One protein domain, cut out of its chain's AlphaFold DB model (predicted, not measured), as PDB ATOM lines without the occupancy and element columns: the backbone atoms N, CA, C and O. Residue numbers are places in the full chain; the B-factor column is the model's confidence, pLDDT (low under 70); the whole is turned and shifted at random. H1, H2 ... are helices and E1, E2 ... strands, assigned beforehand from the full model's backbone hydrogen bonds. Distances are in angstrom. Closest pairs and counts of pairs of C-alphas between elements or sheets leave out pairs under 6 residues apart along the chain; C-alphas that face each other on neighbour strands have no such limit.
ATOM      1  N   TRP A  55     191.373 141.017 141.984       98.44
ATOM      2  CA  TRP A  55     192.539 141.776 142.432       98.44
ATOM      3  C   TRP A  55     193.849 141.335 141.774       98.44
ATOM      4  O   TRP A  55     193.969 140.237 141.220       98.44
ATOM      5  N   VAL A  56     194.848 142.202 141.892       98.25
ATOM      6  CA  VAL A  56     196.268 141.924 141.688       98.25
ATOM      7  C   VAL A  56     197.007 142.237 142.984       98.25
ATOM      8  O   VAL A  56     196.822 143.307 143.561       98.25
ATOM      9  N   ALA A  57     197.855 141.318 143.436       98.25
ATOM     10  CA  ALA A  57     198.795 141.563 144.523       98.25
ATOM     11  C   ALA A  57     200.186 141.845 143.949       98.25
ATOM     12  O   ALA A  57     200.677 141.113 143.089       98.25
ATOM     13  N   LEU A  58     200.814 142.909 144.434       98.25
ATOM     14  CA  LEU A  58     202.138 143.380 144.056       98.25
ATOM     15  C   LEU A  58     203.018 143.308 145.297       98.25
ATOM     16  O   LEU A  58     202.787 144.021 146.271       98.25
ATOM     17  N   ILE A  59     204.005 142.422 145.280       98.38
ATOM     18  CA  ILE A  59     204.812 142.099 146.456       98.38
ATOM     19  C   ILE A  59     206.279 142.396 146.133       98.38
ATOM     20  O   ILE A  59     206.763 141.884 145.124       98.38
ATOM     21  N   PRO A  60     207.025 143.157 146.950       98.50
ATOM     22  CA  PRO A  60     208.464 143.322 146.755       98.50
ATOM     23  C   PRO A  60     209.169 141.964 146.649       98.50
ATOM     24  O   PRO A  60     208.971 141.069 147.478       98.50
ATOM     25  N   ALA A  61     209.956 141.764 145.589       97.81
ATOM     26  CA  ALA A  61     210.460 140.437 145.236       97.81
ATOM     27  C   ALA A  61     211.436 139.852 146.272       97.81
ATOM     28  O   ALA A  61     211.597 138.628 146.333       97.81
ATOM     29  N   ASP A  62     212.078 140.713 147.061       98.00
ATOM     30  CA  ASP A  62     212.963 140.390 148.181       98.00
ATOM     31  C   ASP A  62     212.200 140.021 149.465       98.00
ATOM     32  O   ASP A  62     212.771 139.383 150.345       98.00
ATOM     33  N   ARG A  63     210.905 140.359 149.554       98.06
ATOM     34  CA  ARG A  63     210.048 140.092 150.722       98.06
ATOM     35  C   ARG A  63     208.984 139.019 150.485       98.06
ATOM     36  O   ARG A  63     208.309 138.604 151.422       98.06
ATOM     37  N   VAL A  64     208.846 138.514 149.257       96.69
ATOM     38  CA  VAL A  64     207.796 137.541 148.894       96.69
ATOM     39  C   VAL A  64     207.813 136.261 149.745       96.69
ATOM     40  O   VAL A  64     206.762 135.707 150.052       96.69
ATOM     41  N   ALA A  65     208.991 135.817 150.195       96.12
ATOM     42  CA  ALA A  65     209.115 134.631 151.043       96.12
ATOM     43  C   ALA A  65     208.400 134.787 152.400       96.12
ATOM     44  O   ALA A  65     207.924 133.798 152.952       96.12
ATOM     45  N   GLU A  66     208.296 136.009 152.929       97.44
ATOM     46  CA  GLU A  66     207.573 136.292 154.174       97.44
ATOM     47  C   GLU A  66     206.058 136.181 153.976       97.44
ATOM     48  O   GLU A  66     205.369 135.646 154.842       97.44
ATOM     49  N   VAL A  67     205.548 136.607 152.813       97.00
ATOM     50  CA  VAL A  67     204.127 136.457 152.453       97.00
ATOM     51  C   VAL A  67     203.761 134.980 152.329       97.00
ATOM     52  O   VAL A  67     202.762 134.546 152.897       97.00
ATOM     53  N   TRP A  68     204.598 134.186 151.657       96.50
ATOM     54  CA  TRP A  68     204.407 132.738 151.540       96.50
ATOM     55  C   TRP A  68     204.388 132.040 152.900       96.50
ATOM     56  O   TRP A  68     203.447 131.307 153.206       96.50
ATOM     57  N   GLN A  69     205.355 132.351 153.766       96.44
ATOM     58  CA  GLN A  69     205.383 131.817 155.128       96.44
ATOM     59  C   GLN A  69     204.141 132.213 155.934       96.44
ATOM     60  O   GLN A  69     203.557 131.361 156.603       96.44
ATOM     61  N   ALA A  70     203.704 133.473 155.849       96.00
ATOM     62  CA  ALA A  70     202.500 133.941 156.531       96.00
ATOM     63  C   ALA A  70     201.221 133.265 156.005       96.00
ATOM     64  O   ALA A  70     200.294 133.024 156.778       96.00
ATOM     65  N   ALA A  71     201.184 132.927 154.714       94.62
ATOM     66  CA  ALA A  71     200.121 132.145 154.089       94.62
ATOM     67  C   ALA A  71     200.208 130.635 154.397       94.62
ATOM     68  O   ALA A  71     199.306 129.882 154.032       94.62
ATOM     69  N   GLY A  72     201.279 130.173 155.056       95.75
ATOM     70  CA  GLY A  72     201.510 128.754 155.329       95.75
ATOM     71  C   GLY A  72     201.749 127.925 154.063       95.75
ATOM     72  O   GLY A  72     201.429 126.737 154.045       95.75
ATOM     73  N   SER A  73     202.277 128.546 153.005       93.00
ATOM     74  CA  SER A  73     202.511 127.922 151.703       93.00
ATOM     75  C   SER A  73     203.927 128.207 151.204       93.00
ATOM     76  O   SER A  73     204.569 129.158 151.633       93.00
ATOM     77  N   ASP A  74     204.417 127.383 150.287       92.25
ATOM     78  CA  ASP A  74     205.639 127.634 149.525       92.25
ATOM     79  C   ASP A  74     205.403 127.125 148.097       92.25
ATOM     80  O   ASP A  74     205.519 125.920 147.852       92.25
ATOM     81  N   PRO A  75     205.012 127.999 147.150       90.38
ATOM     82  CA  PRO A  75     204.764 127.587 145.771       90.38
ATOM     83  C   PRO A  75     206.053 127.173 145.038       90.38
ATOM     84  O   PRO A  75     205.988 126.705 143.904       90.38
ATOM     85  N   GLY A  76     207.227 127.316 145.667       91.06
ATOM     86  CA  GLY A  76     208.514 127.015 145.065       91.06
ATOM     87  C   GLY A  76     208.970 128.086 144.072       91.06
ATOM     88  O   GLY A  76     208.549 129.244 144.107       91.06
ATOM     89  N   ALA A  77     209.900 127.703 143.195       88.56
ATOM     90  CA  ALA A  77     210.499 128.621 142.227       88.56
ATOM     91  C   ALA A  77     209.601 128.892 141.009       88.56
ATOM     92  O   ALA A  77     209.698 129.966 140.414       88.56
ATOM     93  N   ASP A  78     208.756 127.928 140.637       93.81
ATOM     94  CA  ASP A  78     207.821 128.066 139.526       93.81
ATOM     95  C   ASP A  78     206.510 128.680 140.020       93.81
ATOM     96  O   ASP A  78     205.699 128.042 140.688       93.81
ATOM     97  N   LEU A  79     206.323 129.954 139.693       96.69
ATOM     98  CA  LEU A  79     205.160 130.724 140.108       96.69
ATOM     99  C   LEU A  79     204.025 130.704 139.075       96.69
ATOM    100  O   LEU A  79     202.928 131.180 139.375       96.69
ATOM    101  N   THR A  80     204.249 130.132 137.887       97.44
ATOM    102  CA  THR A  80     203.319 130.204 136.750       97.44
ATOM    103  C   THR A  80     201.937 129.641 137.085       97.44
ATOM    104  O   THR A  80     200.935 130.157 136.592       97.44
ATOM    105  N   TYR A  81     201.864 128.651 137.978       96.19
ATOM    106  CA  TYR A  81     200.615 128.043 138.458       96.19
ATOM    107  C   TYR A  81     200.420 128.181 139.976       96.19
ATOM    108  O   TYR A  81     199.651 127.428 140.571       96.19
ATOM    109  N   ALA A  82     201.116 129.123 140.619       96.62
ATOM    110  CA  ALA A  82     201.007 129.327 142.059       96.62
ATOM    111  C   ALA A  82     199.553 129.606 142.476       96.62
ATOM    112  O   ALA A  82     198.930 130.571 142.021       96.62
ATOM    113  N   ALA A  83     199.043 128.774 143.382       96.31
ATOM    114  CA  ALA A  83     197.724 128.896 143.985       96.31
ATOM    115  C   ALA A  83     197.881 129.012 145.502       96.31
ATOM    116  O   ALA A  83     197.969 128.017 146.219       96.31
ATOM    117  N   VAL A  84     197.972 130.248 145.981       95.81
ATOM    118  CA  VAL A  84     198.171 130.574 147.393       95.81
ATOM    119  C   VAL A  84     197.111 131.580 147.806       95.81
ATOM    120  O   VAL A  84     196.880 132.558 147.103       95.81
ATOM    121  N   THR A  85     196.454 131.358 148.937       96.31
ATOM    122  CA  THR A  85     195.586 132.381 149.528       96.31
ATOM    123  C   THR A  85     196.465 133.386 150.258       96.31
ATOM    124  O   THR A  85     197.051 133.067 151.290       96.31
ATOM    125  N   VAL A  86     196.577 134.581 149.688       94.38
ATOM    126  CA  VAL A  86     197.257 135.728 150.296       94.38
ATOM    127  C   VAL A  86     196.207 136.745 150.698       94.38
ATOM    128  O   VAL A  86     195.262 136.952 149.948       94.38
ATOM    129  N   THR A  87     196.364 137.369 151.858       96.75
ATOM    130  CA  THR A  87     195.470 138.443 152.306       96.75
ATOM    131  C   THR A  87     196.075 139.810 152.026       96.75
ATOM    132  O   THR A  87     197.299 139.965 151.952       96.75
ATOM    133  N   SER A  88     195.218 140.825 151.949       97.06
ATOM    134  CA  SER A  88     195.633 142.235 151.906       97.06
ATOM    135  C   SER A  88     196.641 142.569 153.010       97.06
ATOM    136  O   SER A  88     197.736 143.054 152.737       97.06
ATOM    137  N   ALA A  89     196.325 142.190 154.251       97.69
ATOM    138  CA  ALA A  89     197.166 142.447 155.415       97.69
ATOM    139  C   ALA A  89     198.560 141.797 155.324       97.69
ATOM    140  O   ALA A  89     199.542 142.392 155.762       97.69
ATOM    141  N   GLN A  90     198.674 140.590 154.757       97.81
ATOM    142  CA  GLN A  90     199.970 139.927 154.556       97.81
ATOM    143  C   GLN A  90     200.818 140.648 153.505       97.81
ATOM    144  O   GLN A  90     202.024 140.808 153.691       97.81
ATOM    145  N   VAL A  91     200.190 141.090 152.412       98.12
ATOM    146  CA  VAL A  91     200.855 141.832 151.334       98.12
ATOM    147  C   VAL A  91     201.314 143.207 151.832       98.12
ATOM    148  O   VAL A  91     202.466 143.587 151.627       98.12
ATOM    149  N   GLU A  92     200.459 143.933 152.550       97.94
ATOM    150  CA  GLU A  92     200.773 145.255 153.106       97.94
ATOM    151  C   GLU A  92     201.864 145.201 154.186       97.94
ATOM    152  O   GLU A  92     202.714 146.090 154.253       97.94
ATOM    153  N   ALA A  93     201.902 144.137 155.000       98.06
ATOM    154  CA  ALA A  93     202.905 143.968 156.055       98.06
ATOM    155  C   ALA A  93     204.353 143.955 155.531       98.06
ATOM    156  O   ALA A  93     205.280 144.284 156.274       98.06
ATOM    157  N   VAL A  94     204.551 143.608 154.256       98.12
ATOM    158  CA  VAL A  94     205.862 143.603 153.595       98.12
ATOM    159  C   VAL A  94     206.078 144.796 152.658       98.12
ATOM    160  O   VAL A  94     207.031 144.802 151.881       98.12
ATOM    161  N   GLY A  95     205.209 145.811 152.716       97.81
ATOM    162  CA  GLY A  95     205.255 146.980 151.833       97.81
ATOM    163  C   GLY A  95     204.738 146.713 150.417       97.81
ATOM    164  O   GLY A  95     205.033 147.483 149.504       97.81
ATOM    165  N   GLY A  96     204.004 145.616 150.219       98.25
ATOM    166  CA  GLY A  96     203.287 145.337 148.983       98.25
ATOM    167  C   GLY A  96     201.970 146.100 148.876       98.25
ATOM    168  O   GLY A  96     201.545 146.783 149.807       98.25
ATOM    169  N   LEU A  97     201.314 145.961 147.726       98.19
ATOM    170  CA  LEU A  97     200.025 146.579 147.424       98.19
ATOM    171  C   LEU A  97     199.059 145.560 146.832       98.19
ATOM    172  O   LEU A  97     199.446 144.700 146.044       98.19
ATOM    173  N   THR A  98     197.780 145.718 147.138       97.75
ATOM    174  CA  THR A  98     196.692 145.002 146.470       97.75
ATOM    175  C   THR A  98     195.840 145.987 145.691       97.75
ATOM    176  O   THR A  98     195.423 147.022 146.219       97.75
ATOM    177  N   ARG A  99     195.604 145.691 144.418       97.44
ATOM    178  CA  ARG A  99     194.971 146.602 143.467       97.44
ATOM    179  C   ARG A  99     193.755 145.931 142.845       97.44
ATOM    180  O   ARG A  99     193.885 144.792 142.394       97.44
ATOM    181  N   PRO A 100     192.578 146.576 142.864       97.56
ATOM    182  CA  PRO A 100     191.411 146.012 142.210       97.56
ATOM    183  C   PRO A 100     191.650 145.986 140.700       97.56
ATOM    184  O   PRO A 100     192.295 146.884 140.155       97.56
ATOM    185  N   VAL A 101     191.123 144.959 140.042       97.88
ATOM    186  CA  VAL A 101     191.065 144.898 138.581       97.88
ATOM    187  C   VAL A 101     189.660 145.307 138.165       97.88
ATOM    188  O   VAL A 101     188.676 144.739 138.646       97.88
ATOM    189  N   SER A 102     189.557 146.307 137.300       97.50
ATOM    190  CA  SER A 102     188.286 146.763 136.734       97.50
ATOM    191  C   SER A 102     187.628 145.678 135.870       97.50
ATOM    192  O   SER A 102     188.224 144.647 135.556       97.50
ATOM    193  N   GLU A 103     186.392 145.906 135.430       96.62
ATOM    194  CA  GLU A 103     185.692 144.975 134.533       96.62
ATOM    195  C   GLU A 103     186.370 144.830 133.160       96.62
ATOM    196  O   GLU A 103     186.307 143.763 132.551       96.62
ATOM    197  N   ASP A 104     187.068 145.866 132.684       96.62
ATOM    198  CA  ASP A 104     187.827 145.836 131.425       96.62
ATOM    199  C   ASP A 104     189.252 145.271 131.572       96.62
ATOM    200  O   ASP A 104     190.023 145.257 130.609       96.62
ATOM    201  N   GLY A 105     189.593 144.763 132.761       97.75
ATOM    202  CA  GLY A 105     190.880 144.143 133.053       97.75
ATOM    203  C   GLY A 105     191.990 145.135 133.400       97.75
ATOM    204  O   GLY A 105     193.119 144.703 133.610       97.75
ATOM    205  N   SER A 106     191.730 146.440 133.450       97.81
ATOM    206  CA  SER A 106     192.744 147.433 133.813       97.81
ATOM    207  C   SER A 106     192.984 147.515 135.328       97.81
ATOM    208  O   SER A 106     192.112 147.232 136.152       97.81
ATOM    209  N   PHE A 107     194.213 147.866 135.713       97.00
ATOM    210  CA  PHE A 107     194.601 148.102 137.105       97.00
ATOM    211  C   PHE A 107     195.819 149.033 137.197       97.00
ATOM    212  O   PHE A 107     196.596 149.189 136.253       97.00
ATOM    213  N   GLU A 108     196.015 149.645 138.363       96.06
ATOM    214  CA  GLU A 108     197.191 150.469 138.665       96.06
ATOM    215  C   GLU A 108     198.279 149.631 139.345       96.06
ATOM    216  O   GLU A 108     197.968 148.739 140.129       96.06
ATOM    217  N   LEU A 109     199.560 149.925 139.091       93.75
ATOM    218  CA  LEU A 109     200.673 149.233 139.750       93.75
ATOM    219  C   LEU A 109     201.023 149.914 141.082       93.75
ATOM    220  O   LEU A 109     200.838 149.365 142.164       93.75
ATOM    221  N   GLY A 110     201.490 151.159 141.035       91.69
ATOM    222  CA  GLY A 110     201.828 151.928 142.239       91.69
ATOM    223  C   GLY A 110     203.040 151.422 143.039       91.69
ATOM    224  O   GLY A 110     203.302 151.965 144.107       91.69
ATOM    225  N   LEU A 111     203.780 150.427 142.534       93.62
ATOM    226  CA  LEU A 111     205.115 150.039 143.001       93.62
ATOM    227  C   LEU A 111     206.123 150.148 141.855       93.62
ATOM    228  O   LEU A 111     205.769 149.988 140.686       93.62
ATOM    229  N   THR A 112     207.383 150.362 142.220       95.75
ATOM    230  CA  THR A 112     208.550 150.298 141.335       95.75
ATOM    231  C   THR A 112     209.593 149.348 141.929       95.75
ATOM    232  O   THR A 112     209.525 148.976 143.102       95.75
ATOM    233  N   GLY A 113     210.561 148.932 141.117       97.25
ATOM    234  CA  GLY A 113     211.572 147.947 141.473       97.25
ATOM    235  C   GLY A 113     211.182 146.500 141.133       97.25
ATOM    236  O   GLY A 113     210.188 146.252 140.445       97.25
ATOM    237  N   PRO A 114     211.979 145.522 141.599       98.25
ATOM    238  CA  PRO A 114     211.677 144.106 141.445       98.25
ATOM    239  C   PRO A 114     210.463 143.712 142.295       98.25
ATOM    240  O   PRO A 114     210.501 143.794 143.525       98.25
ATOM    241  N   VAL A 115     209.409 143.210 141.657       98.25
ATOM    242  CA  VAL A 115     208.186 142.760 142.336       98.25
ATOM    243  C   VAL A 115     207.753 141.375 141.858       98.25
ATOM    244  O   VAL A 115     208.150 140.897 140.796       98.25
ATOM    245  N   VAL A 116     206.918 140.723 142.655       98.25
ATOM    246  CA  VAL A 116     206.099 139.578 142.270       98.25
ATOM    247  C   VAL A 116     204.670 140.074 142.084       98.25
ATOM    248  O   VAL A 116     204.085 140.635 143.008       98.25
ATOM    249  N   VAL A 117     204.123 139.870 140.889       98.25
ATOM    250  CA  VAL A 117     202.735 140.177 140.535       98.25
ATOM    251  C   VAL A 117     201.942 138.884 140.585       98.25
ATOM    252  O   VAL A 117     202.312 137.927 139.910       98.25
ATOM    253  N   CYS A 118     200.865 138.853 141.359       98.38
ATOM    254  CA  CYS A 118     199.961 137.715 141.476       98.38
ATOM    255  C   CYS A 118     198.543 138.122 141.095       98.38
ATOM    256  O   CYS A 118     198.044 139.146 141.563       98.38
ATOM    257  N   ARG A 119     197.857 137.294 140.310       98.38
ATOM    258  CA  ARG A 119     196.435 137.492 140.005       98.38
ATOM    259  C   ARG A 119     195.577 136.829 141.074       98.38
ATOM    260  O   ARG A 119     195.799 135.665 141.359       98.38
ATOM    261  N   VAL A 120     194.574 137.509 141.623       98.19
ATOM    262  CA  VAL A 120     193.596 136.939 142.572       98.19
ATOM    263  C   VAL A 120     192.185 137.184 142.020       98.19
ATOM    264  O   VAL A 120     191.620 138.247 142.256       98.19
ATOM    265  N   PRO A 121     191.603 136.255 141.237       95.56
ATOM    266  CA  PRO A 121     190.315 136.485 140.567       95.56
ATOM    267  C   PRO A 121     189.112 136.517 141.521       95.56
ATOM    268  O   PRO A 121     188.059 137.025 141.148       95.56
ATOM    269  N   GLY A 122     189.259 135.974 142.732       92.12
ATOM    270  CA  GLY A 122     188.227 135.976 143.770       92.12
ATOM    271  C   GLY A 122     188.322 137.163 144.733       92.12
ATOM    272  O   GLY A 122     188.913 138.198 144.430       92.12
ATOM    273  N   GLU A 123     187.739 136.998 145.919       92.69
ATOM    274  CA  GLU A 123     187.834 137.980 147.004       92.69
ATOM    275  C   GLU A 123     189.252 138.009 147.602       92.69
ATOM    276  O   GLU A 123     189.901 136.973 147.726       92.69
ATOM    277  N   LEU A 124     189.730 139.190 147.999       85.88
ATOM    278  CA  LEU A 124     191.135 139.431 148.347       85.88
ATOM    279  C   LEU A 124     191.648 138.678 149.584       85.88
ATOM    280  O   LEU A 124     192.846 138.472 149.697       85.88
ATOM    281  N   ASP A 125     190.774 138.257 150.500       90.69
ATOM    282  CA  ASP A 125     191.183 137.621 151.765       90.69
ATOM    283  C   ASP A 125     190.714 136.159 151.899       90.69
ATOM    284  O   ASP A 125     190.938 135.512 152.923       90.69
ATOM    285  N   SER A 126     190.063 135.627 150.865       91.12
ATOM    286  CA  SER A 126     189.581 134.239 150.815       91.12
ATOM    287  C   SER A 126     189.930 133.537 149.497       91.12
ATOM    288  O   SER A 126     189.991 132.307 149.446       91.12
ATOM    289  N   GLY A 127     190.205 134.303 148.439       90.44
ATOM    290  CA  GLY A 127     190.597 133.814 147.128       90.44
ATOM    291  C   GLY A 127     192.060 133.385 147.073       90.44
ATOM    292  O   GLY A 127     192.940 133.975 147.694       90.44
ATOM    293  N   SER A 128     192.323 132.346 146.287       95.56
ATOM    294  CA  SER A 128     193.686 131.941 145.955       95.56
ATOM    295  C   SER A 128     194.181 132.671 144.714       95.56
ATOM    296  O   SER A 128     193.403 133.019 143.819       95.56
ATOM    297  N   THR A 129     195.494 132.867 144.640       97.12
ATOM    298  CA  THR A 129     196.142 133.350 143.426       97.12
ATOM    299  C   THR A 129     195.882 132.410 142.248       97.12
ATOM    300  O   THR A 129     195.728 131.198 142.404       97.12
ATOM    301  N   ARG A 130     195.879 132.974 141.044       97.12
ATOM    302  CA  ARG A 130     195.877 132.280 139.762       97.12
ATOM    303  C   ARG A 130     197.186 132.604 139.046       97.12
ATOM    304  O   ARG A 130     197.224 133.375 138.090       97.12
ATOM    305  N   GLY A 131     198.250 132.036 139.603       97.81
ATOM    306  CA  GLY A 131     199.634 132.254 139.213       97.81
ATOM    307  C   GLY A 131     200.198 133.615 139.610       97.81
ATOM    308  O   GLY A 131     199.485 134.569 139.944       97.81
ATOM    309  N   CYS A 132     201.525 133.663 139.591       98.44
ATOM    310  CA  CYS A 132     202.313 134.854 139.825       98.44
ATOM    311  C   CYS A 132     203.534 134.882 138.899       98.44
ATOM    312  O   CYS A 132     203.950 133.859 138.357       98.44
ATOM    313  N   ALA A 133     204.161 136.044 138.757       98.12
ATOM    314  CA  ALA A 133     205.445 136.170 138.080       98.12
ATOM    315  C   ALA A 133     206.291 137.279 138.696       98.12
ATOM    316  O   ALA A 133     205.774 138.243 139.256       98.12
ATOM    317  N   ARG A 134     207.611 137.143 138.559       97.62
ATOM    318  CA  ARG A 134     208.565 138.206 138.882       97.62
ATOM    319  C   ARG A 134     208.654 139.176 137.709       97.62
ATOM    320  O   ARG A 134     208.772 138.737 136.570       97.62
ATOM    321  N   VAL A 135     208.653 140.471 137.995       97.56
ATOM    322  CA  VAL A 135     208.805 141.538 137.000       97.56
ATOM    323  C   VAL A 135     209.602 142.692 137.600       97.56
ATOM    324  O   VAL A 135     209.580 142.916 138.810       97.56
ATOM    325  N   GLN A 136     210.331 143.409 136.755       97.44
ATOM    326  CA  GLN A 136     210.945 144.685 137.099       97.44
ATOM    327  C   GLN A 136     209.977 145.798 136.687       97.44
ATOM    328  O   GLN A 136     209.604 145.860 135.519       97.44
ATOM    329  N   LEU A 137     209.565 146.645 137.630       96.25
ATOM    330  CA  LEU A 137     208.715 147.803 137.357       96.25
ATOM    331  C   LEU A 137     209.514 149.100 137.459       96.25
ATOM    332  O   LEU A 137     210.238 149.324 138.426       96.25
ATOM    333  N   ASP A 138     209.317 149.976 136.492       95.38
ATOM    334  CA  ASP A 138     209.820 151.341 136.454       95.38
ATOM    335  C   ASP A 138     208.648 152.323 136.617       95.38
ATOM    336  O   ASP A 138     207.476 151.937 136.590       95.38
ATOM    337  N   GLU A 139     208.953 153.609 136.794       91.19
ATOM    338  CA  GLU A 139     207.951 154.657 137.060       91.19
ATOM    339  C   GLU A 139     206.879 154.759 135.958       91.19
ATOM    340  O   GLU A 139     205.722 155.054 136.250       91.19
ATOM    341  N   ASP A 140     207.240 154.420 134.718       92.75
ATOM    342  CA  ASP A 140     206.363 154.484 133.547       92.75
ATOM    343  C   ASP A 140     205.915 153.101 133.040       92.75
ATOM    344  O   ASP A 140     205.360 152.990 131.943       92.75
ATOM    345  N   SER A 141     206.149 152.025 133.805       94.69
ATOM    346  CA  SER A 141     205.860 150.665 133.341       94.69
ATOM    347  C   SER A 141     204.403 150.473 132.912       94.69
ATOM    348  O   SER A 141     203.443 150.958 133.529       94.69
ATOM    349  N   ARG A 142     204.251 149.709 131.830       96.50
ATOM    350  CA  ARG A 142     202.986 149.211 131.302       96.50
ATOM    351  C   ARG A 142     203.127 147.706 131.159       96.50
ATOM    352  O   ARG A 142     203.972 147.269 130.392       96.50
ATOM    353  N   ILE A 143     202.350 146.938 131.917       97.69
ATOM    354  CA  ILE A 143     202.409 145.474 131.846       97.69
ATOM    355  C   ILE A 143     201.070 144.883 131.427       97.69
ATOM    356  O   ILE A 143     200.010 145.373 131.803       97.69
ATOM    357  N   GLU A 144     201.114 143.778 130.707       98.38
ATOM    358  CA  GLU A 144     199.982 142.882 130.548       98.38
ATOM    359  C   GLU A 144     200.240 141.623 131.370       98.38
ATOM    360  O   GLU A 144     201.313 141.023 131.282       98.38
ATOM    361  N   ILE A 145     199.260 141.233 132.177       98.31
ATOM    362  CA  ILE A 145     199.220 139.929 132.825       98.31
ATOM    363  C   ILE A 145     198.229 139.048 132.073       98.31
ATOM    364  O   ILE A 145     197.112 139.465 131.770       98.31
ATOM    365  N   SER A 146     198.624 137.820 131.776       97.62
ATOM    366  CA  SER A 146     197.797 136.898 131.002       97.62
ATOM    367  C   SER A 146     197.668 135.560 131.710       97.62
ATOM    368  O   SER A 146     198.653 135.061 132.260       97.62
ATOM    369  N   TRP A 147     196.488 134.951 131.633       97.44
ATOM    370  CA  TRP A 147     196.253 133.583 132.081       97.44
ATOM    371  C   TRP A 147     195.627 132.741 130.971       97.44
ATOM    372  O   TRP A 147     194.579 133.102 130.442       97.44
ATOM    373  N   GLY A 148     196.229 131.592 130.676       95.25
ATOM    374  CA  GLY A 148     195.699 130.595 129.742       95.25
ATOM    375  C   GLY A 148     196.159 129.186 130.115       95.25
ATOM    376  O   GLY A 148     196.620 128.956 131.236       95.25
ATOM    377  N   GLU A 149     196.083 128.237 129.182       92.44
ATOM    378  CA  GLU A 149     196.498 126.841 129.417       92.44
ATOM    379  C   GLU A 149     197.973 126.727 129.840       92.44
ATOM    380  O   GLU A 149     198.339 125.941 130.718       92.44
ATOM    381  N   ALA A 150     198.820 127.598 129.289       93.38
ATOM    382  CA  ALA A 150     200.235 127.692 129.635       93.38
ATOM    383  C   ALA A 150     200.525 128.487 130.928       93.38
ATOM    384  O   ALA A 150     201.683 128.817 131.197       93.38
ATOM    385  N   GLY A 151     199.485 128.803 131.704       95.88
ATOM    386  CA  GLY A 151     199.559 129.453 133.008       95.88
ATOM    387  C   GLY A 151     199.753 130.966 132.954       95.88
ATOM    388  O   GLY A 151     199.474 131.618 131.945       95.88
ATOM    389  N   PHE A 152     200.191 131.526 134.082       97.88
ATOM    390  CA  PHE A 152     200.356 132.962 134.266       97.88
ATOM    391  C   PHE A 152     201.621 133.491 133.594       97.88
ATOM    392  O   PHE A 152     202.709 132.928 133.750       97.88
ATOM    393  N   ARG A 153     201.493 134.619 132.893       97.25
ATOM    394  CA  ARG A 153     202.616 135.337 132.282       97.25
ATOM    395  C   ARG A 153     202.460 136.837 132.458       97.25
ATOM    396  O   ARG A 153     201.355 137.335 132.653       97.25
ATOM    397  N   VAL A 154     203.591 137.526 132.361       97.38
ATOM    398  CA  VAL A 154     203.673 138.986 132.348       97.38
ATOM    399  C   VAL A 154     204.496 139.405 131.138       97.38
ATOM    400  O   VAL A 154     205.559 138.832 130.892       97.38
ATOM    401  N   SER A 155     204.016 140.399 130.403       96.12
ATOM    402  CA  SER A 155     204.725 141.061 129.304       96.12
ATOM    403  C   SER A 155     204.651 142.576 129.461       96.12
ATOM    404  O   SER A 155     203.724 143.079 130.087       96.12
ATOM    405  N   GLY A 156     205.618 143.302 128.907       84.69
ATOM    406  CA  GLY A 156     205.717 144.762 128.958       84.69
ATOM    407  C   GLY A 156     206.813 145.271 128.038       84.69
ATOM    408  O   GLY A 156     207.655 144.435 127.629       84.69
TER     409      GLY A 156
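AT A GLANCE: This is residues 55 to 156 of the 156 residues of an uncharacterized protein of Nocardioides sp. Root122 (UniProt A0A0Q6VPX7). A strongly twisted sheet of four strands, E2 E1 E4 E5, forms the middle of a small sandwich, with the hairpin E6 and E7 partly face to face with it on one side. On the other side H2 packs over E2 and E1, and H1 grazes the sheet. The printed part has 102 residues, with elements in the order E1 H1 H2 E2 E3 E4 E5 E6 E7; the class is mixed, and both sheets are antiparallel. It is compact, with a radius of gyration of the C-alphas of 12.2 A and spans of 32 by 29 by 25 A.

IN THESE COORDINATES: E1, residues 55 to 60, begins at C-alpha 55 (192.539, 141.776, 142.432) and is 16.6 A long. H1 is residues 64 to 70, 10.0 A; H2 88 to 93; E2 97 to 100; E3 106 to 108. E4, 113 to 120, is 21.1 A long; E5, 132 to 137, 14.7 A; E6, 142 to 148, 20.1 A. E7, 151 to 155, ends at C-alpha 155 (204.725, 141.061, 129.304).

HOW THE PARTS SIT: E1 is antiparallel to E4 (N 57 and O 118, 2.9 A) and to E2 (N 58 and O 97, 2.8 A). E4 and E5 are a hairpin, with N 115 and O 135 2.9 A apart; in the hairpin E6 and E7, N 146 and O 153 are 2.9 A apart. The closest C-alphas of E5 and E7 are Cys 132 and Phe 152, 6.2 A. H2 has a height over the sheet of 8.0 A. H1 and H2 only just touch, with 3 pairs of C-alphas within 8 A, closest Val 67 and Gln 90, 5.8 A. In both helices every O i to N i+4 pair is within hydrogen-bond range. E3 pairs with no named strand.

THE WHOLE: The C-alphas of Gly 72 and Asp 140, 34.1 A apart, are the two farthest apart. The links H1 to H2 and E4 to E5 are long. The printed part has no cut, and no printed residue is under 70 in pLDDT.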